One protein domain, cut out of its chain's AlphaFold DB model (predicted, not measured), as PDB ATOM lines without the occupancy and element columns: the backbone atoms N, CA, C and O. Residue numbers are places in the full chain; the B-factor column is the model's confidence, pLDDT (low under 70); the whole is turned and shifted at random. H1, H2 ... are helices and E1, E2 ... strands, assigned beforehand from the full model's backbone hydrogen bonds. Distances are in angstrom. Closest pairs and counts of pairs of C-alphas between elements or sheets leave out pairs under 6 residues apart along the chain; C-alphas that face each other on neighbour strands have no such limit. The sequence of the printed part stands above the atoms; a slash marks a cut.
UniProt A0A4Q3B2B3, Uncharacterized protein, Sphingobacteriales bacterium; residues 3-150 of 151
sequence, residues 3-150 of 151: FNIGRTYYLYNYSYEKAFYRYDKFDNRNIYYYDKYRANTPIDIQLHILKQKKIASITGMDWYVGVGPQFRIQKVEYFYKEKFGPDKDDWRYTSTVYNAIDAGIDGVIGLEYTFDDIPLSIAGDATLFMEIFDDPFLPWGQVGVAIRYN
ATOM      1  N   PHE A   3     177.795  82.147 149.549       89.19
ATOM      2  CA  PHE A   3     178.627  83.340 149.559       89.19
ATOM      3  C   PHE A   3     177.757  84.536 149.944       89.19
ATOM      4  O   PHE A   3     176.725  84.768 149.314       89.19
ATOM      5  N   ASN A   4     178.176  85.286 150.960       87.38
ATOM      6  CA  ASN A   4     177.438  86.424 151.492       87.38
ATOM      7  C   ASN A   4     178.303  87.689 151.436       87.38
ATOM      8  O   ASN A   4     179.492  87.662 151.761       87.38
ATOM      9  N   ILE A   5     177.685  88.797 151.023       87.62
ATOM     10  CA  ILE A   5     178.215  90.148 151.204       87.62
ATOM     11  C   ILE A   5     177.141  90.951 151.926       87.62
ATOM     12  O   ILE A   5     176.023  91.088 151.423       87.62
ATOM     13  N   GLY A   6     177.488  91.524 153.070       85.12
ATOM     14  CA  GLY A   6     176.502  92.167 153.920       85.12
ATOM     15  C   GLY A   6     177.082  93.185 154.880       85.12
ATOM     16  O   GLY A   6     178.245  93.578 154.804       85.12
ATOM     17  N   ARG A   7     176.219  93.647 155.779       79.06
ATOM     18  CA  ARG A   7     176.588  94.482 156.920       79.06
ATOM     19  C   ARG A   7     176.383  93.663 158.179       79.06
ATOM     20  O   ARG A   7     175.271  93.191 158.401       79.06
ATOM     21  N   THR A   8     177.398  93.564 159.024       70.94
ATOM     22  CA  THR A   8     177.223  92.992 160.357       70.94
ATOM     23  C   THR A   8     176.546  93.985 161.289       70.94
ATOM     24  O   THR A   8     176.975  95.134 161.426       70.94
ATOM     25  N   TYR A   9     175.521  93.511 161.991       67.19
ATOM     26  CA  TYR A   9     175.006  94.165 163.184       67.19
ATOM     27  C   TYR A   9     175.492  93.412 164.421       67.19
ATOM     28  O   TYR A   9     175.161  92.241 164.608       67.19
ATOM     29  N   TYR A  10     176.285  94.071 165.264       72.56
ATOM     30  CA  TYR A  10     176.752  93.458 166.504       72.56
ATOM     31  C   TYR A  10     175.702  93.536 167.590       72.56
ATOM     32  O   TYR A  10     175.036  94.553 167.774       72.56
ATOM     33  N   LEU A  11     175.678  92.491 168.403       72.31
ATOM     34  CA  LEU A  11     174.965  92.495 169.675       72.31
ATOM     35  C   LEU A  11     175.750  93.214 170.792       72.31
ATOM     36  O   LEU A  11     175.216  93.420 171.879       72.31
ATOM     37  N   TYR A  12     177.006  93.603 170.538       63.81
ATOM     38  CA  TYR A  12     177.918  94.178 171.528       63.81
ATOM     39  C   TYR A  12     178.471  95.541 171.094       63.81
ATOM     40  O   TYR A  12     178.814  95.748 169.932       63.81
ATOM     41  N   ASN A  13     178.626  96.452 172.059       61.03
ATOM     42  CA  ASN A  13     179.293  97.737 171.855       61.03
ATOM     43  C   ASN A  13     180.811  97.579 172.006       61.03
ATOM     44  O   ASN A  13     181.319  97.408 173.115       61.03
ATOM     45  N   TYR A  14     181.539  97.666 170.893       68.12
ATOM     46  CA  TYR A  14     183.000  97.699 170.889       68.12
ATOM     47  C   TYR A  14     183.524  99.088 171.298       68.12
ATOM     48  O   TYR A  14     183.001 100.116 170.864       68.12
ATOM     49  N   SER A  15     184.571  99.136 172.130       73.06
ATOM     50  CA  SER A  15     185.180 100.395 172.581       73.06
ATOM     51  C   SER A  15     186.357 100.780 171.682       73.06
ATOM     52  O   SER A  15     187.486 100.326 171.876       73.06
ATOM     53  N   TYR A  16     186.098 101.662 170.716       77.00
ATOM     54  CA  TYR A  16     187.113 102.179 169.789       77.00
ATOM     55  C   TYR A  16     188.191 103.042 170.467       77.00
ATOM     56  O   TYR A  16     189.293 103.172 169.942       77.00
ATOM     57  N   GLU A  17     187.928 103.582 171.660       78.50
ATOM     58  CA  GLU A  17     188.942 104.287 172.455       78.50
ATOM     59  C   GLU A  17     190.128 103.375 172.796       78.50
ATOM     60  O   GLU A  17     191.283 103.763 172.634       78.50
ATOM     61  N   LYS A  18     189.860 102.135 173.227       77.75
ATOM     62  CA  LYS A  18     190.931 101.180 173.541       77.75
ATOM     63  C   LYS A  18     191.736 100.822 172.297       77.75
ATOM     64  O   LYS A  18     192.950 100.695 172.395       77.75
ATOM     65  N   ALA A  19     191.071 100.678 171.149       78.56
ATOM     66  CA  ALA A  19     191.722 100.383 169.876       78.56
ATOM     67  C   ALA A  19     192.656 101.514 169.418       78.56
ATOM     68  O   ALA A  19     193.746 101.228 168.933       78.56
ATOM     69  N   PHE A  20     192.293 102.783 169.646       81.56
ATOM     70  CA  PHE A  20     193.151 103.927 169.315       81.56
ATOM     71  C   PHE A  20     194.547 103.815 169.945       81.56
ATOM     72  O   PHE A  20     195.548 104.010 169.263       81.56
ATOM     73  N   TYR A  21     194.625 103.437 171.223       81.06
ATOM     74  CA  TYR A  21     195.898 103.312 171.937       81.06
ATOM     75  C   TYR A  21     196.662 102.008 171.652       81.06
ATOM     76  O   TYR A  21     197.781 101.875 172.133       81.06
ATOM     77  N   ARG A  22     196.104 101.054 170.885       80.12
ATOM     78  CA  ARG A  22     196.852  99.854 170.451       80.12
ATOM     79  C   ARG A  22     197.830 100.154 169.313       80.12
ATOM     80  O   ARG A  22     198.747  99.377 169.088       80.12
ATOM     81  N   TYR A  23     197.634 101.248 168.575       77.81
ATOM     82  CA  TYR A  23     198.558 101.626 167.510       77.81
ATOM     83  C   TYR A  23     199.826 102.243 168.109       77.81
ATOM     84  O   TYR A  23     199.731 103.247 168.814       77.81
ATOM     85  N   ASP A  24     201.005 101.726 167.743       74.06
ATOM     86  CA  ASP A  24     202.322 102.191 168.226       74.06
ATOM     87  C   ASP A  24     202.492 103.717 168.167       74.06
ATOM     88  O   ASP A  24     203.119 104.337 169.027       74.06
ATOM     89  N   LYS A  25     201.889 104.352 167.155       77.88
ATOM     90  CA  LYS A  25     201.904 105.807 166.987       77.88
ATOM     91  C   LYS A  25     201.275 106.549 168.173       77.88
ATOM     92  O   LYS A  25     201.723 107.652 168.466       77.88
ATOM     93  N   PHE A  26     200.256 105.986 168.823       81.50
ATOM     94  CA  PHE A  26     199.436 106.650 169.843       81.50
ATOM     95  C   PHE A  26     199.643 106.130 171.265       81.50
ATOM     96  O   PHE A  26     199.026 106.668 172.182       81.50
ATOM     97  N   ASP A  27     200.521 105.148 171.483       81.31
ATOM     98  CA  ASP A  27     200.741 104.550 172.810       81.31
ATOM     99  C   ASP A  27     201.214 105.585 173.858       81.31
ATOM    100  O   ASP A  27     200.872 105.536 175.042       81.31
ATOM    101  N   ASN A  28     201.916 106.640 173.422       83.06
ATOM    102  CA  ASN A  28     202.325 107.720 174.317       83.06
ATOM    103  C   ASN A  28     201.168 108.676 174.661       83.06
ATOM    104  O   ASN A  28     201.007 109.743 174.059       83.06
ATOM    105  N   ARG A  29     200.433 108.335 175.721       80.94
ATOM    106  CA  ARG A  29     199.309 109.121 176.264       80.94
ATOM    107  C   ARG A  29     199.681 110.513 176.777       80.94
ATOM    108  O   ARG A  29     198.800 111.340 176.987       80.94
ATOM    109  N   ASN A  30     200.971 110.796 176.976       83.25
ATOM    110  CA  ASN A  30     201.414 112.147 177.316       83.25
ATOM    111  C   ASN A  30     201.439 113.061 176.090       83.25
ATOM    112  O   ASN A  30     201.379 114.272 176.265       83.25
ATOM    113  N   ILE A  31     201.543 112.498 174.881       85.94
ATOM    114  CA  ILE A  31     201.594 113.227 173.605       85.94
ATOM    115  C   ILE A  31     200.238 113.199 172.909       85.94
ATOM    116  O   ILE A  31     199.846 114.211 172.339       85.94
ATOM    117  N   TYR A  32     199.537 112.066 172.951       88.56
ATOM    118  CA  TYR A  32     198.285 111.857 172.234       88.56
ATOM    119  C   TYR A  32     197.126 111.679 173.204       88.56
ATOM    120  O   TYR A  32     197.179 110.846 174.106       88.56
ATOM    121  N   TYR A  33     196.061 112.439 172.982       89.56
ATOM    122  CA  TYR A  33     194.842 112.375 173.772       89.56
ATOM    123  C   TYR A  33     193.649 112.110 172.859       89.56
ATOM    124  O   TYR A  33     193.292 112.950 172.029       89.56
ATOM    125  N   TYR A  34     193.045 110.935 173.005       90.44
ATOM    126  CA  TYR A  34     191.826 110.554 172.299       90.44
ATOM    127  C   TYR A  34     190.660 111.502 172.644       90.44
ATOM    128  O   TYR A  34     190.451 111.825 173.810       90.44
ATOM    129  N   ASP A  35     189.896 111.931 171.637       92.12
ATOM    130  CA  ASP A  35     188.684 112.746 171.814       92.12
ATOM    131  C   ASP A  35     187.429 111.939 171.459       92.12
ATOM    132  O   ASP A  35     186.547 111.719 172.289       92.12
ATOM    133  N   LYS A  36     187.353 111.460 170.214       91.25
ATOM    134  CA  LYS A  36     186.205 110.701 169.703       91.25
ATOM    135  C   LYS A  36     186.572 109.897 168.463       91.25
ATOM    136  O   LYS A  36     187.617 110.109 167.849       91.25
ATOM    137  N   TYR A  37     185.658 109.033 168.040       90.56
ATOM    138  CA  TYR A  37     185.760 108.298 166.786       90.56
ATOM    139  C   TYR A  37     184.526 108.513 165.907       90.56
ATOM    140  O   TYR A  37     183.438 108.841 166.381       90.56
ATOM    141  N   ARG A  38     184.705 108.289 164.608       90.19
ATOM    142  CA  ARG A  38     183.632 108.123 163.630       90.19
ATOM    143  C   ARG A  38     183.914 106.856 162.834       90.19
ATOM    144  O   ARG A  38     184.832 106.833 162.020       90.19
ATOM    145  N   ALA A  39     183.120 105.816 163.061       87.06
ATOM    146  CA  ALA A  39     183.197 104.570 162.305       87.06
ATOM    147  C   ALA A  39     182.053 104.486 161.289       87.06
ATOM    148  O   ALA A  39     180.932 104.912 161.574       87.06
ATOM    149  N   ASN A  40     182.326 103.943 160.102       86.62
ATOM    150  CA  ASN A  40     181.256 103.527 159.200       86.62
ATOM    151  C   ASN A  40     180.691 102.165 159.629       86.62
ATOM    152  O   ASN A  40     181.282 101.446 160.438       86.62
ATOM    153  N   THR A  41     179.538 101.802 159.069       83.62
ATOM    154  CA  THR A  41     179.057 100.425 159.174       83.62
ATOM    155  C   THR A  41     180.036  99.504 158.437       83.62
ATOM    156  O   THR A  41     180.344  99.803 157.277       83.62
ATOM    157  N   PRO A  42     180.529  98.429 159.075       86.38
ATOM    158  CA  PRO A  42     181.387  97.460 158.411       86.38
ATOM    159  C   PRO A  42     180.692  96.789 157.227       86.38
ATOM    160  O   PRO A  42     179.462  96.670 157.195       86.38
ATOM    161  N   ILE A  43     181.501  96.347 156.268       89.75
ATOM    162  CA  ILE A  43     181.091  95.398 155.234       89.75
ATOM    163  C   ILE A  43     181.744  94.064 155.566       89.75
ATOM    164  O   ILE A  43     182.941  94.024 155.850       89.75
ATOM    165  N   ASP A  44     180.969  92.992 155.485       90.75
ATOM    166  CA  ASP A  44     181.436  91.636 155.715       90.75
ATOM    167  C   ASP A  44     181.286  90.799 154.453       90.75
ATOM    168  O   ASP A  44     180.319  90.936 153.701       90.75
ATOM    169  N   ILE A  45     182.273  89.940 154.239       93.62
ATOM    170  CA  ILE A  45     182.313  88.937 153.187       93.62
ATOM    171  C   ILE A  45     182.452  87.593 153.885       93.62
ATOM    172  O   ILE A  45     183.409  87.384 154.632       93.62
ATOM    173  N   GLN A  46     181.507  86.691 153.642       94.50
ATOM    174  CA  GLN A  46     181.471  85.377 154.276       94.50
ATOM    175  C   GLN A  46     181.329  84.287 153.217       94.50
ATOM    176  O   GLN A  46     180.688  84.471 152.178       94.50
ATOM    177  N   LEU A  47     181.934  83.138 153.495       95.50
ATOM    178  CA  LEU A  47     181.793  81.939 152.680       95.50
ATOM    179  C   LEU A  47     181.456  80.775 153.600       95.50
ATOM    180  O   LEU A  47     182.281  80.408 154.425       95.50
ATOM    181  N   HIS A  48     180.299  80.143 153.425       95.44
ATOM    182  CA  HIS A  48     179.857  79.072 154.316       95.44
ATOM    183  C   HIS A  48     179.663  77.739 153.610       95.44
ATOM    184  O   HIS A  48     179.063  77.624 152.533       95.44
ATOM    185  N   ILE A  49     180.102  76.681 154.286       96.50
ATOM    186  CA  ILE A  49     179.623  75.329 154.015       96.50
ATOM    187  C   ILE A  49     178.381  75.125 154.877       96.50
ATOM    188  O   ILE A  49     178.469  75.131 156.102       96.50
ATOM    189  N   LEU A  50     177.227  74.957 154.229       95.38
ATOM    190  CA  LEU A  50     175.930  74.847 154.892       95.38
ATOM    191  C   LEU A  50     175.429  73.406 154.947       95.38
ATOM    192  O   LEU A  50     175.593  72.634 154.000       95.38
ATOM    193  N   LYS A  51     174.721  73.091 156.031       96.94
ATOM    194  CA  LYS A  51     173.848  71.927 156.156       96.94
ATOM    195  C   LYS A  51     172.434  72.403 156.465       96.94
ATOM    196  O   LYS A  51     172.213  73.049 157.484       96.94
ATOM    197  N   GLN A  52     171.494  72.042 155.598       95.56
ATOM    198  CA  GLN A  52     170.082  72.406 155.698       95.56
ATOM    199  C   GLN A  52     169.232  71.199 156.109       95.56
ATOM    200  O   GLN A  52     169.580  70.047 155.822       95.56
ATOM    201  N   LYS A  53     168.108  71.451 156.781       96.75
ATOM    202  CA  LYS A  53     167.097  70.435 157.077       96.75
ATOM    203  C   LYS A  53     165.701  71.056 157.111       96.75
ATOM    204  O   LYS A  53     165.456  72.039 157.807       96.75
ATOM    205  N   LYS A  54     164.775  70.377 156.434       96.31
ATOM    206  CA  LYS A  54     163.371  70.780 156.335       96.31
ATOM    207  C   LYS A  54     162.665  70.821 157.680       96.31
ATOM    208  O   LYS A  54     162.826  69.910 158.505       96.31
ATOM    209  N   ILE A  55     161.821  71.830 157.861       95.12
ATOM    210  CA  ILE A  55     160.868  71.903 158.966       95.12
ATOM    211  C   ILE A  55     159.564  71.250 158.505       95.12
ATOM    212  O   ILE A  55     158.813  71.805 157.714       95.12
ATOM    213  N   ALA A  56     159.283  70.046 159.011       89.81
ATOM    214  CA  ALA A  56     158.201  69.192 158.506       89.81
ATOM    215  C   ALA A  56     156.800  69.836 158.522       89.81
ATOM    216  O   ALA A  56     155.937  69.433 157.752       89.81
ATOM    217  N   SER A  57     156.564  70.816 159.396       91.94
ATOM    218  CA  SER A  57     155.273  71.491 159.542       91.94
ATOM    219  C   SER A  57     155.081  72.706 158.627       91.94
ATOM    220  O   SER A  57     153.996  73.281 158.646       91.94
ATOM    221  N   ILE A  58     156.107  73.146 157.885       93.31
ATOM    222  CA  ILE A  58     156.061  74.384 157.093       93.31
ATOM    223  C   ILE A  58     156.745  74.152 155.739       93.31
ATOM    224  O   ILE A  58     157.964  74.021 155.658       93.31
ATOM    225  N   THR A  59     155.956  74.116 154.664       93.19
ATOM    226  CA  THR A  59     156.473  74.003 153.292       93.19
ATOM    227  C   THR A  59     157.371  75.190 152.952       93.19
ATOM    228  O   THR A  59     157.051  76.329 153.288       93.19
ATOM    229  N   GLY A  60     158.499  74.913 152.297       93.06
ATOM    230  CA  GLY A  60     159.477  75.924 151.889       93.06
ATOM    231  C   GLY A  60     160.372  76.440 153.018       93.06
ATOM    232  O   GLY A  60     161.256  77.237 152.739       93.06
ATOM    233  N   MET A  61     160.175  75.999 154.269       96.81
ATOM    234  CA  MET A  61     160.971  76.443 155.413       96.81
ATOM    235  C   MET A  61     161.993  75.390 155.848       96.81
ATOM    236  O   MET A  61     161.635  74.286 156.277       96.81
ATOM    237  N   ASP A  62     163.256  75.794 155.866       97.00
ATOM    238  CA  ASP A  62     164.381  74.983 156.310       97.00
ATOM    239  C   ASP A  62     165.111  75.694 157.455       97.00
ATOM    240  O   ASP A  62     165.229  76.920 157.479       97.00
ATOM    241  N   TRP A  63     165.637  74.930 158.415       97.19
ATOM    242  CA  TRP A  63     166.706  75.449 159.267       97.19
ATOM    243  C   TRP A  63     168.046  75.055 158.672       97.19
ATOM    244  O   TRP A  63     168.185  74.008 158.030       97.19
ATOM    245  N   TYR A  64     169.049  75.882 158.914       96.75
ATOM    246  CA  TYR A  64     170.390  75.623 158.438       96.75
ATOM    247  C   TYR A  64     171.425  75.975 159.487       96.75
ATOM    248  O   TYR A  64     171.213  76.829 160.347       96.75
ATOM    249  N   VAL A  65     172.553  75.284 159.401       97.88
ATOM    250  CA  VAL A  65     173.775  75.617 160.127       97.88
ATOM    251  C   VAL A  65     174.935  75.664 159.155       97.88
ATOM    252  O   VAL A  65     174.956  74.924 158.168       97.88
ATOM    253  N   GLY A  66     175.901  76.520 159.443       96.75
ATOM    254  CA  GLY A  66     177.062  76.729 158.603       96.75
ATOM    255  C   GLY A  66     178.307  77.050 159.401       96.75
ATOM    256  O   GLY A  66     178.241  77.406 160.574       96.75
ATOM    257  N   VAL A  67     179.443  76.902 158.736       97.62
ATOM    258  CA  VAL A  67     180.745  77.333 159.239       97.62
ATOM    259  C   VAL A  67     181.581  77.820 158.066       97.62
ATOM    260  O   VAL A  67     181.459  77.293 156.950       97.62
ATOM    261  N   GLY A  68     182.441  78.800 158.312       96.44
ATOM    262  CA  GLY A  68     183.393  79.244 157.308       96.44
ATOM    263  C   GLY A  68     184.185  80.483 157.702       96.44
ATOM    264  O   GLY A  68     184.136  80.902 158.857       96.44
ATOM    265  N   PRO A  69     184.997  81.018 156.778       96.12
ATOM    266  CA  PRO A  69     185.717  82.259 157.003       96.12
ATOM    267  C   PRO A  69     184.820  83.490 156.830       96.12
ATOM    268  O   PRO A  69     183.995  83.553 155.914       96.12
ATOM    269  N   GLN A  70     185.108  84.511 157.636       94.62
ATOM    270  CA  GLN A  70     184.565  85.860 157.508       94.62
ATOM    271  C   GLN A  70     185.699  86.878 157.426       94.62
ATOM    272  O   GLN A  70     186.648  86.849 158.214       94.62
ATOM    273  N   PHE A  71     185.553  87.811 156.490       93.44
ATOM    274  CA  PHE A  71     186.394  88.988 156.350       93.44
ATOM    275  C   PHE A  71     185.549  90.230 156.549       93.44
ATOM    276  O   PHE A  71     184.484  90.362 155.947       93.44
ATOM    277  N   ARG A  72     186.051  91.160 157.350       89.75
ATOM    278  CA  ARG A  72     185.402  92.432 157.613       89.75
ATOM    279  C   ARG A  72     186.279  93.572 157.178       89.75
ATOM    280  O   ARG A  72     187.476  93.569 157.427       89.75
ATOM    281  N   ILE A  73     185.654  94.575 156.584       90.56
ATOM    282  CA  ILE A  73     186.314  95.815 156.216       90.56
ATOM    283  C   ILE A  73     185.550  96.955 156.877       90.56
ATOM    284  O   ILE A  73     184.361  97.164 156.616       90.56
ATOM    285  N   GLN A  74     186.243  97.714 157.721       90.12
ATOM    286  CA  GLN A  74     185.692  98.889 158.384       90.12
ATOM    287  C   GLN A  74     186.648 100.072 158.266       90.12
ATOM    288  O   GLN A  74     187.866  99.935 158.318       90.12
ATOM    289  N   LYS A  75     186.087 101.270 158.137       90.56
ATOM    290  CA  LYS A  75     186.829 102.524 158.204       90.56
ATOM    291  C   LYS A  75     186.501 103.239 159.505       90.56
ATOM    292  O   LYS A  75     185.338 103.571 159.757       90.56
ATOM    293  N   VAL A  76     187.534 103.542 160.283       89.94
ATOM    294  CA  VAL A  76     187.431 104.287 161.539       89.94
ATOM    295  C   VAL A  76     188.282 105.542 161.442       89.94
ATOM    296  O   VAL A  76     189.478 105.487 161.166       89.94
ATOM    297  N   GLU A  77     187.659 106.693 161.652       93.19
ATOM    298  CA  GLU A  77     188.361 107.958 161.818       93.19
ATOM    299  C   GLU A  77     188.460 108.294 163.302       93.19
ATOM    300  O   GLU A  77     187.442 108.376 163.991       93.19
ATOM    301  N   TYR A  78     189.680 108.513 163.779       91.75
ATOM    302  CA  TYR A  78     189.948 108.947 165.142       91.75
ATOM    303  C   TYR A  78     190.247 110.436 165.159       91.75
ATOM    304  O   TYR A  78     191.102 110.913 164.413       91.75
ATOM    305  N   PHE A  79     189.564 111.152 166.042       93.25
ATOM    306  CA  PHE A  79     189.826 112.546 166.360       93.25
ATOM    307  C   PHE A  79     190.588 112.579 167.678       93.25
ATOM    308  O   PHE A  79     190.174 111.955 168.661       93.25
ATOM    309  N   TYR A  80     191.719 113.274 167.689       92.62
ATOM    310  CA  TYR A  80     192.607 113.310 168.841       92.62
ATOM    311  C   TYR A  80     193.334 114.648 168.931       92.62
ATOM    312  O   TYR A  80     193.431 115.409 167.964       92.62
ATOM    313  N   LYS A  81     193.848 114.937 170.124       93.00
ATOM    314  CA  LYS A  81     194.783 116.034 170.356       93.00
ATOM    315  C   LYS A  81     196.193 115.473 170.367       93.00
ATOM    316  O   LYS A  81     196.431 114.435 170.982       93.00
ATOM    317  N   GLU A  82     197.122 116.165 169.729       93.06
ATOM    318  CA  GLU A  82     198.545 115.852 169.820       93.06
ATOM    319  C   GLU A  82     199.338 117.059 170.299       93.06
ATOM    320  O   GLU A  82     199.052 118.197 169.907       93.06
ATOM    321  N   LYS A  83     200.334 116.805 171.146       90.88
ATOM    322  CA  LYS A  83     201.331 117.810 171.493       90.88
ATOM    323  C   LYS A  83     202.279 118.045 170.324       90.88
ATOM    324  O   LYS A  83     202.817 117.087 169.765       90.88
ATOM    325  N   PHE A  84     202.523 119.305 169.986       86.31
ATOM    326  CA  PHE A  84     203.401 119.700 168.886       86.31
ATOM    327  C   PHE A  84     204.334 120.851 169.290       86.31
ATOM    328  O   PHE A  84     204.218 121.407 170.379       86.31
ATOM    329  N   GLY A  85     205.287 121.182 168.415       82.56
ATOM    330  CA  GLY A  85     206.321 122.186 168.684       82.56
ATOM    331  C   GLY A  85     207.591 121.594 169.313       82.56
ATOM    332  O   GLY A  85     207.602 120.415 169.678       82.56
ATOM    333  N   PRO A  86     208.676 122.386 169.401       78.62
ATOM    334  CA  PRO A  86     209.974 121.922 169.900       78.62
ATOM    335  C   PRO A  86     209.901 121.407 171.344       78.62
ATOM    336  O   PRO A  86     210.507 120.380 171.642       78.62
ATOM    337  N   ASP A  87     209.077 122.039 172.185       85.50
ATOM    338  CA  ASP A  87     208.931 121.696 173.607       85.50
ATOM    339  C   ASP A  87     207.694 120.830 173.914       85.50
ATOM    340  O   ASP A  87     207.527 120.350 175.032       85.50
ATOM    341  N   LYS A  88     206.839 120.555 172.912       82.19
ATOM    342  CA  LYS A  88     205.583 119.794 173.065       82.19
ATOM    343  C   LYS A  88     204.626 120.381 174.119       82.19
ATOM    344  O   LYS A  88     203.936 119.636 174.814       82.19
ATOM    345  N   ASP A  89     204.539 121.700 174.215       86.19
ATOM    346  CA  ASP A  89     203.623 122.365 175.155       86.19
ATOM    347  C   ASP A  89     202.289 122.781 174.521       86.19
ATOM    348  O   ASP A  89     201.281 122.899 175.221       86.19
ATOM    349  N   ASP A  90     202.242 122.898 173.193       89.81
ATOM    350  CA  ASP A  90     201.028 123.258 172.465       89.81
ATOM    351  C   ASP A  90     200.231 122.024 172.034       89.81
ATOM    352  O   ASP A  90     200.789 121.016 171.595       89.81
ATOM    353  N   TRP A  91     198.901 122.124 172.094       91.25
ATOM    354  CA  TRP A  91     197.981 121.078 171.644       91.25
ATOM    355  C   TRP A  91     197.335 121.434 170.311       91.25
ATOM    356  O   TRP A  91     196.767 122.515 170.151       91.25
ATOM    357  N   ARG A  92     197.333 120.489 169.372       92.44
ATOM    358  CA  ARG A  92     196.598 120.598 168.108       92.44
ATOM    359  C   ARG A  92     195.546 119.507 168.009       92.44
ATOM    360  O   ARG A  92     195.836 118.345 168.270       92.44
ATOM    361  N   TYR A  93     194.349 119.878 167.559       93.12
ATOM    362  CA  TYR A  93     193.330 118.917 167.141       93.12
ATOM    363  C   TYR A  93     193.633 118.416 165.737       93.12
ATOM    364  O   TYR A  93     193.834 119.205 164.813       93.12
ATOM    365  N   THR A  94     193.634 117.105 165.575       93.50
ATOM    366  CA  THR A  94     193.846 116.459 164.286       93.50
ATOM    367  C   THR A  94     192.966 115.215 164.176       93.50
ATOM    368  O   THR A  94     192.331 114.789 165.148       93.50
ATOM    369  N   SER A  95     192.897 114.643 162.978       93.31
ATOM    370  CA  SER A  95     192.257 113.355 162.756       93.31
ATOM    371  C   SER A  95     193.118 112.450 161.893       93.31
ATOM    372  O   SER A  95     194.041 112.872 161.194       93.31
ATOM    373  N   THR A  96     192.834 111.161 161.978       92.00
ATOM    374  CA  THR A  96     193.486 110.142 161.169       92.00
ATOM    375  C   THR A  96     192.489 109.042 160.845       92.00
ATOM    376  O   THR A  96     191.585 108.758 161.633       92.00
ATOM    377  N   VAL A  97     192.643 108.431 159.677       91.12
ATOM    378  CA  VAL A  97     191.751 107.385 159.186       91.12
ATOM    379  C   VAL A  97     192.511 106.072 159.159       91.12
ATOM    380  O   VAL A  97     193.576 105.988 158.550       91.12
ATOM    381  N   TYR A  98     191.922 105.051 159.766       87.62
ATOM    382  CA  TYR A  98     192.380 103.674 159.695       87.62
ATOM    383  C   TYR A  98     191.350 102.824 158.963       87.62
ATOM    384  O   TYR A  98     190.141 102.966 159.167       87.62
ATOM    385  N   ASN A  99     191.848 101.933 158.111       88.19
ATOM    386  CA  ASN A  99     191.057 100.850 157.547       88.19
ATOM    387  C   ASN A  99     191.380  99.604 158.370       88.19
ATOM    388  O   ASN A  99     192.514  99.132 158.338       88.19
ATOM    389  N   ALA A 100     190.405  99.136 159.140       83.38
ATOM    390  CA  ALA A 100     190.476  97.879 159.862       83.38
ATOM    391  C   ALA A 100     190.044  96.750 158.924       83.38
ATOM    392  O   ALA A 100     189.042  96.878 158.205       83.38
ATOM    393  N   ILE A 101     190.833  95.679 158.913       87.00
ATOM    394  CA  ILE A 101     190.513  94.442 158.215       87.00
ATOM    395  C   ILE A 101     190.571  93.333 159.255       87.00
ATOM    396  O   ILE A 101     191.665  92.941 159.650       87.00
ATOM    397  N   ASP A 102     189.408  92.826 159.650       88.00
ATOM    398  CA  ASP A 102     189.324  91.718 160.600       88.00
ATOM    399  C   ASP A 102     189.111  90.435 159.800       88.00
ATOM    400  O   ASP A 102     188.275  90.382 158.891       88.00
ATOM    401  N   ALA A 103     189.853  89.386 160.133       92.44
ATOM    402  CA  ALA A 103     189.715  88.084 159.497       92.44
ATOM    403  C   ALA A 103     189.559  87.000 160.559       92.44
ATOM    404  O   ALA A 103     190.276  86.964 161.563       92.44
ATOM    405  N   GLY A 104     188.609  86.103 160.328       93.44
ATOM    406  CA  GLY A 104     188.256  85.100 161.311       93.44
ATOM    407  C   GLY A 104     187.473  83.934 160.745       93.44
ATOM    408  O   GLY A 104     187.268  83.813 159.536       93.44
ATOM    409  N   ILE A 105     187.039  83.080 161.661       94.88
ATOM    410  CA  ILE A 105     186.083  82.014 161.392       94.88
ATOM    411  C   ILE A 105     184.761  82.353 162.059       94.88
ATOM    412  O   ILE A 105     184.726  82.983 163.116       94.88
ATOM    413  N   ASP A 106     183.673  81.898 161.469       95.31
ATOM    414  CA  ASP A 106     182.356  82.020 162.054       95.31
ATOM    415  C   ASP A 106     181.577  80.708 161.958       95.31
ATOM    416  O   ASP A 106     181.889  79.818 161.157       95.31
ATOM    417  N   GLY A 107     180.576  80.594 162.826       96.19
ATOM    418  CA  GLY A 107     179.502  79.625 162.698       96.19
ATOM    419  C   GLY A 107     178.159  80.340 162.638       96.19
ATOM    420  O   GLY A 107     177.914  81.261 163.419       96.19
ATOM    421  N   VAL A 108     177.277  79.878 161.759       96.19
ATOM    422  CA  VAL A 108     175.953  80.463 161.527       96.19
ATOM    423  C   VAL A 108     174.853  79.446 161.802       96.19
ATOM    424  O   VAL A 108     174.998  78.254 161.521       96.19
ATOM    425  N   ILE A 109     173.736  79.917 162.347       97.44
ATOM    426  CA  ILE A 109     172.473  79.187 162.419       97.44
ATOM    427  C   ILE A 109     171.346  80.104 161.960       97.44
ATOM    428  O   ILE A 109     171.277  81.264 162.362       97.44
ATOM    429  N   GLY A 110     170.439  79.583 161.143       96.50
ATOM    430  CA  GLY A 110     169.341  80.391 160.644       96.50
ATOM    431  C   GLY A 110     168.152  79.595 160.152       96.50
ATOM    432  O   GLY A 110     168.134  78.359 160.147       96.50
ATOM    433  N   LEU A 111     167.146  80.358 159.748       97.44
ATOM    434  CA  LEU A 111     165.955  79.890 159.062       97.44
ATOM    435  C   LEU A 111     165.947  80.469 157.657       97.44
ATOM    436  O   LEU A 111     166.307  81.629 157.456       97.44
ATOM    437  N   GLU A 112     165.534  79.659 156.698       96.75
ATOM    438  CA  GLU A 112     165.402  80.031 155.299       96.75
ATOM    439  C   GLU A 112     164.004  79.671 154.816       96.75
ATOM    440  O   GLU A 112     163.535  78.556 155.041       96.75
ATOM    441  N   TYR A 113     163.359  80.616 154.140       96.56
ATOM    442  CA  TYR A 113     162.140  80.384 153.390       96.56
ATOM    443  C   TYR A 113     162.434  80.502 151.897       96.56
ATOM    444  O   TYR A 113     162.796  81.577 151.412       96.56
ATOM    445  N   THR A 114     162.265  79.396 151.185       96.50
ATOM    446  CA  THR A 114     162.442  79.290 149.737       96.50
ATOM    447  C   THR A 114     161.090  79.422 149.054       96.50
ATOM    448  O   THR A 114     160.144  78.715 149.397       96.50
ATOM    449  N   PHE A 115     161.002  80.342 148.094       95.44
ATOM    450  CA  PHE A 115     159.790  80.523 147.301       95.44
ATOM    451  C   PHE A 115     159.686  79.415 146.247       95.44
ATOM    452  O   PHE A 115     160.671  79.091 145.590       95.44
ATOM    453  N   ASP A 116     158.487  78.866 146.049       92.88
ATOM    454  CA  ASP A 116     158.282  77.756 145.107       92.88
ATOM    455  C   ASP A 116     158.368  78.200 143.631       92.88
ATOM    456  O   ASP A 116     158.805  77.436 142.772       92.88
ATOM    457  N   ASP A 117     157.980  79.448 143.336       94.94
ATOM    458  CA  ASP A 117     157.811  79.947 141.961       94.94
ATOM    459  C   ASP A 117     159.007  80.754 141.428       94.94
ATOM    460  O   ASP A 117     159.068  81.070 140.237       94.94
ATOM    461  N   ILE A 118     159.948  81.136 142.295       95.31
ATOM    462  CA  ILE A 118     161.109  81.958 141.931       95.31
ATOM    463  C   ILE A 118     162.382  81.387 142.562       95.31
ATOM    464  O   ILE A 118     162.326  80.868 143.672       95.31
ATOM    465  N   PRO A 119     163.555  81.523 141.913       95.06
ATOM    466  CA  PRO A 119     164.826  80.989 142.410       95.06
ATOM    467  C   PRO A 119     165.416  81.857 143.536       95.06
ATOM    468  O   PRO A 119     166.603  82.171 143.537       95.06
ATOM    469  N   LEU A 120     164.579  82.302 144.473       96.19
ATOM    470  CA  LEU A 120     164.977  83.138 145.594       96.19
ATOM    471  C   LEU A 120     164.588  82.488 146.920       96.19
ATOM    472  O   LEU A 120     163.589  81.775 147.015       96.19
ATOM    473  N   SER A 121     165.350  82.822 147.952       96.19
ATOM    474  CA  SER A 121     164.985  82.583 149.344       96.19
ATOM    475  C   SER A 121     165.203  83.842 150.166       96.19
ATOM    476  O   SER A 121     166.060  84.668 149.847       96.19
ATOM    477  N   ILE A 122     164.444  83.975 151.247       96.69
ATOM    478  CA  ILE A 122     164.755  84.909 152.330       96.69
ATOM    479  C   ILE A 122     165.265  84.117 153.525       96.69
ATOM    480  O   ILE A 122     164.747  83.045 153.829       96.69
ATOM    481  N   ALA A 123     166.264  84.646 154.213       95.75
ATOM    482  CA  ALA A 123     166.809  84.016 155.401       95.75
ATOM    483  C   ALA A 123     166.989  85.027 156.529       95.75
ATOM    484  O   ALA A 123     167.180  86.220 156.291       95.75
ATOM    485  N   GLY A 124     166.912  84.530 157.757       95.56
ATOM    486  CA  GLY A 124     167.319  85.251 158.952       95.56
ATOM    487  C   GLY A 124     168.227  84.365 159.788       95.56
ATOM    488  O   GLY A 124     167.955  83.169 159.940       95.56
ATOM    489  N   ASP A 125     169.299  84.943 160.317       94.88
ATOM    490  CA  ASP A 125     170.352  84.189 160.987       94.88
ATOM    491  C   ASP A 125     170.969  84.899 162.183       94.88
ATOM    492  O   ASP A 125     170.871  86.115 162.369       94.88
ATOM    493  N   ALA A 126     171.589  84.068 163.011       94.81
ATOM    494  CA  ALA A 126     172.512  84.465 164.046       94.81
ATOM    495  C   ALA A 126     173.873  83.826 163.758       94.81
ATOM    496  O   ALA A 126     173.973  82.620 163.512       94.81
ATOM    497  N   THR A 127     174.915  84.640 163.858       94.19
ATOM    498  CA  THR A 127     176.290  84.252 163.549       94.19
ATOM    499  C   THR A 127     177.178  84.512 164.753       94.19
ATOM    500  O   THR A 127     177.066  85.539 165.426       94.19
ATOM    501  N   LEU A 128     178.062  83.565 165.041       94.00
ATOM    502  CA  LEU A 128     179.100  83.688 166.049       94.00
ATOM    503  C   LEU A 128     180.449  83.772 165.340       94.00
ATOM    504  O   LEU A 128     180.976  82.761 164.883       94.00
ATOM    505  N   PHE A 129     180.986  84.982 165.245       92.62
ATOM    506  CA  PHE A 129     182.273  85.266 164.615       92.62
ATOM    507  C   PHE A 129     183.390  85.264 165.654       92.62
ATOM    508  O   PHE A 129     183.200  85.749 166.764       92.62
ATOM    509  N   MET A 130     184.562  84.766 165.288       92.44
ATOM    510  CA  MET A 130     185.764  84.791 166.109       92.44
ATOM    511  C   MET A 130     186.961  85.139 165.232       92.44
ATOM    512  O   MET A 130     187.231  84.487 164.224       92.44
ATOM    513  N   GLU A 131     187.686  86.169 165.634       88.88
ATOM    514  CA  GLU A 131     188.828  86.689 164.900       88.88
ATOM    515  C   GLU A 131     190.043  85.841 165.227       88.88
ATOM    516  O   GLU A 131     190.131  85.206 166.280       88.88
ATOM    517  N   ILE A 132     190.978  85.814 164.291       88.06
ATOM    518  CA  ILE A 132     192.211  85.051 164.431       88.06
ATOM    519  C   ILE A 132     193.375  85.942 164.888       88.06
ATOM    520  O   ILE A 132     194.304  85.425 165.507       88.06
ATOM    521  N   PHE A 133     193.343  87.252 164.607       80.00
ATOM    522  CA  PHE A 133     194.502  88.140 164.740       80.00
ATOM    523  C   PHE A 133     194.445  89.070 165.956       80.00
ATOM    524  O   PHE A 133     195.266  88.899 166.858       80.00
ATOM    525  N   ASP A 134     193.510  90.023 166.010       71.44
ATOM    526  CA  ASP A 134     193.595  91.103 167.004       71.44
ATOM    527  C   ASP A 134     192.983  90.731 168.357       71.44
ATOM    528  O   ASP A 134     193.508  91.114 169.404       71.44
ATOM    529  N   ASP A 135     191.897  89.961 168.345       76.31
ATOM    530  CA  ASP A 135     191.161  89.551 169.541       76.31
ATOM    531  C   ASP A 135     190.833  88.026 169.487       76.31
ATOM    532  O   ASP A 135     189.661  87.626 169.487       76.31
ATOM    533  N   PRO A 136     191.848  87.129 169.429       77.50
ATOM    534  CA  PRO A 136     191.620  85.690 169.324       77.50
ATOM    535  C   PRO A 136     190.881  85.139 170.548       77.50
ATOM    536  O   PRO A 136     191.131  85.541 171.684       77.50
ATOM    537  N   PHE A 137     189.985  84.175 170.312       80.94
ATOM    538  CA  PHE A 137     189.118  83.545 171.324       80.94
ATOM    539  C   PHE A 137     188.036  84.446 171.942       80.94
ATOM    540  O   PHE A 137     187.352  84.013 172.871       80.94
ATOM    541  N   LEU A 138     187.830  85.660 171.424       83.12
ATOM    542  CA  LEU A 138     186.694  86.505 171.788       83.12
ATOM    543  C   LEU A 138     185.587  86.365 170.730       83.12
ATOM    544  O   LEU A 138     185.742  86.862 169.618       83.12
ATOM    545  N   PRO A 139     184.470  85.677 171.034       86.44
ATOM    546  CA  PRO A 139     183.390  85.529 170.073       86.44
ATOM    547  C   PRO A 139     182.490  86.772 170.044       86.44
ATOM    548  O   PRO A 139     182.055  87.268 171.085       86.44
ATOM    549  N   TRP A 140     182.121  87.224 168.847       87.69
ATOM    550  CA  TRP A 140     181.136  88.282 168.635       87.69
ATOM    551  C   TRP A 140     179.872  87.730 167.996       87.69
ATOM    552  O   TRP A 140     179.895  87.159 166.905       87.69
ATOM    553  N   GLY A 141     178.758  87.954 168.688       90.69
ATOM    554  CA  GLY A 141     177.427  87.649 168.184       90.69
ATOM    555  C   GLY A 141     176.966  88.686 167.165       90.69
ATOM    556  O   GLY A 141     177.098  89.896 167.386       90.69
ATOM    557  N   GLN A 142     176.404  88.190 166.072       91.75
ATOM    558  CA  GLN A 142     175.893  88.952 164.943       91.75
ATOM    559  C   GLN A 142     174.512  88.421 164.564       91.75
ATOM    560  O   GLN A 142     174.203  87.255 164.814       91.75
ATOM    561  N   VAL A 143     173.689  89.273 163.959       91.81
ATOM    562  CA  VAL A 143     172.396  88.876 163.391       91.81
ATOM    563  C   VAL A 143     172.244  89.438 161.987       91.81
ATOM    564  O   VAL A 143     172.710  90.548 161.706       91.81
ATOM    565  N   GLY A 144     171.587  88.672 161.124       90.62
ATOM    566  CA  GLY A 144     171.462  88.967 159.705       90.62
ATOM    567  C   GLY A 144     170.068  88.687 159.160       90.62
ATOM    568  O   GLY A 144     169.305  87.877 159.687       90.62
ATOM    569  N   VAL A 145     169.749  89.392 158.076       92.75
ATOM    570  CA  VAL A 145     168.701  89.011 157.128       92.75
ATOM    571  C   VAL A 145     169.325  88.970 155.741       92.75
ATOM    572  O   VAL A 145     170.122  89.844 155.394       92.75
ATOM    573  N   ALA A 146     168.962  87.973 154.947       91.12
ATOM    574  CA  ALA A 146     169.541  87.746 153.634       91.12
ATOM    575  C   ALA A 146     168.467  87.460 152.584       91.12
ATOM    576  O   ALA A 146     167.401  86.919 152.878       91.12
ATOM    577  N   ILE A 147     168.788  87.810 151.340       93.69
ATOM    578  CA  ILE A 147     168.116  87.308 150.144       93.69
ATOM    579  C   ILE A 147     169.140  86.431 149.428       93.69
ATOM    580  O   ILE A 147     170.257  86.879 149.171       93.69
ATOM    581  N   ARG A 148     168.766  85.194 149.114       92.62
ATOM    582  CA  ARG A 148     169.624  84.214 148.444       92.62
ATOM    583  C   ARG A 148     169.070  83.903 147.070       92.62
ATOM    584  O   ARG A 148     167.858  83.816 146.902       92.62
ATOM    585  N   TYR A 149     169.966  83.743 146.106       92.31
ATOM    586  CA  TYR A 149     169.632  83.232 144.785       92.31
ATOM    587  C   TYR A 149     170.010  81.753 144.710       92.31
ATOM    588  O   TYR A 149     171.164  81.400 144.959       92.31
ATOM    589  N   ASN A 150     169.042  80.912 144.363       88.88
ATOM    590  CA  ASN A 150     169.196  79.465 144.276       88.88
ATOM    591  C   ASN A 150     169.452  79.069 142.817       88.88
ATOM    592  O   ASN A 150     168.685  79.449 141.933       88.88
TER     593      ASN A 150
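What this domain is: This is residues 3 to 150 of the 151 residues of an uncharacterized protein of Sphingobacteriales bacterium (UniProt A0A4Q3B2B3). One twisted sheet is built on a long hairpin, E4 and E5; at one end it curls with E6, E7, E3 and the short E1 into a small, nearly closed barrel, and residues 9 to 10 pair with E7. Beyond the barrel the hairpin runs on as a long twisted arm, with E2 beside E4 and the small helix H1 over E4. The printed part has 148 residues, with one named helix and seven named strands in the order E1 H1 E2 E3 E4 E5 E6 E7, and is mostly strand. The sheet is branched, and its neighbour pairs are antiparallel. The whole is loose, with a radius of gyration of the C-alphas of 20.9 A, and spans 74 by 29 by 20 A.

How they stand to each other: E4, residues 61 to 84, and E5, residues 90 to 114, form a hairpin at 177 degrees between directions; N 72 and O 102 are 2.8 A apart, within hydrogen-bond range. On the other side of E4 from E5 are E3, residues 43 to 54, beside residues 62 to 73, and E2, residues 32 to 39, beside residues 75 to 82. This pairing is staggered. Between E3 and E4, N 45 and O 71 are within hydrogen-bond range at 2.8 A, and between E2 and E4, N 33 and O 81 are within hydrogen-bond range at 2.8 A. E1, residues 3 to 6, is antiparallel to E3, with N 4 and O 46 at 2.9 A. E5 bends by 70 degrees at residue 109 and forms a hairpin with E6, residues 120 to 131, with N 113 and O 122 at 2.8 A. E6 forms a hairpin with E7, residues 139 to 149, with N 140 and O 129 at 2.8 A. E3 to E7 make a meander, each strand the antiparallel neighbour of the one before. Residues 9 to 10 pair antiparallel with residues 142 to 143 of E7. E1, E2 and E7 are edge strands. H1, residues 16 to 20, is on the sheet, over E4, at a height of 8.0 A; its closest C-alphas to E2 are those of Glu 17 and Tyr 34, 6.9 A apart. Its O i to N i+4 pair is within hydrogen-bond range.

Where its parts are: E1 begins at C-alpha 3, (178.627, 83.340, 149.559). E4 measures 62.1 A and E5 62.8 A from first to last C-alpha; E4 ends at C-alpha 84, (203.401, 119.700, 168.886). E6 measures 30.9 A, E3 30.4 A, E7 28.9 A and E2 19.5 A. E1 is 10.1 A long and H1 6.3 A. E7 ends at C-alpha 149, (169.632, 83.232, 144.785).

The domain as a whole: The C-alphas of Ser 57 and Pro 86 are the two farthest apart, at 75.1 A. The printed part has no cut. The link from H1 to E2 is long, with 11 residues. The mean pLDDT of the printed part is 88.9; residue 9 and residues 12 to 14 are under 70.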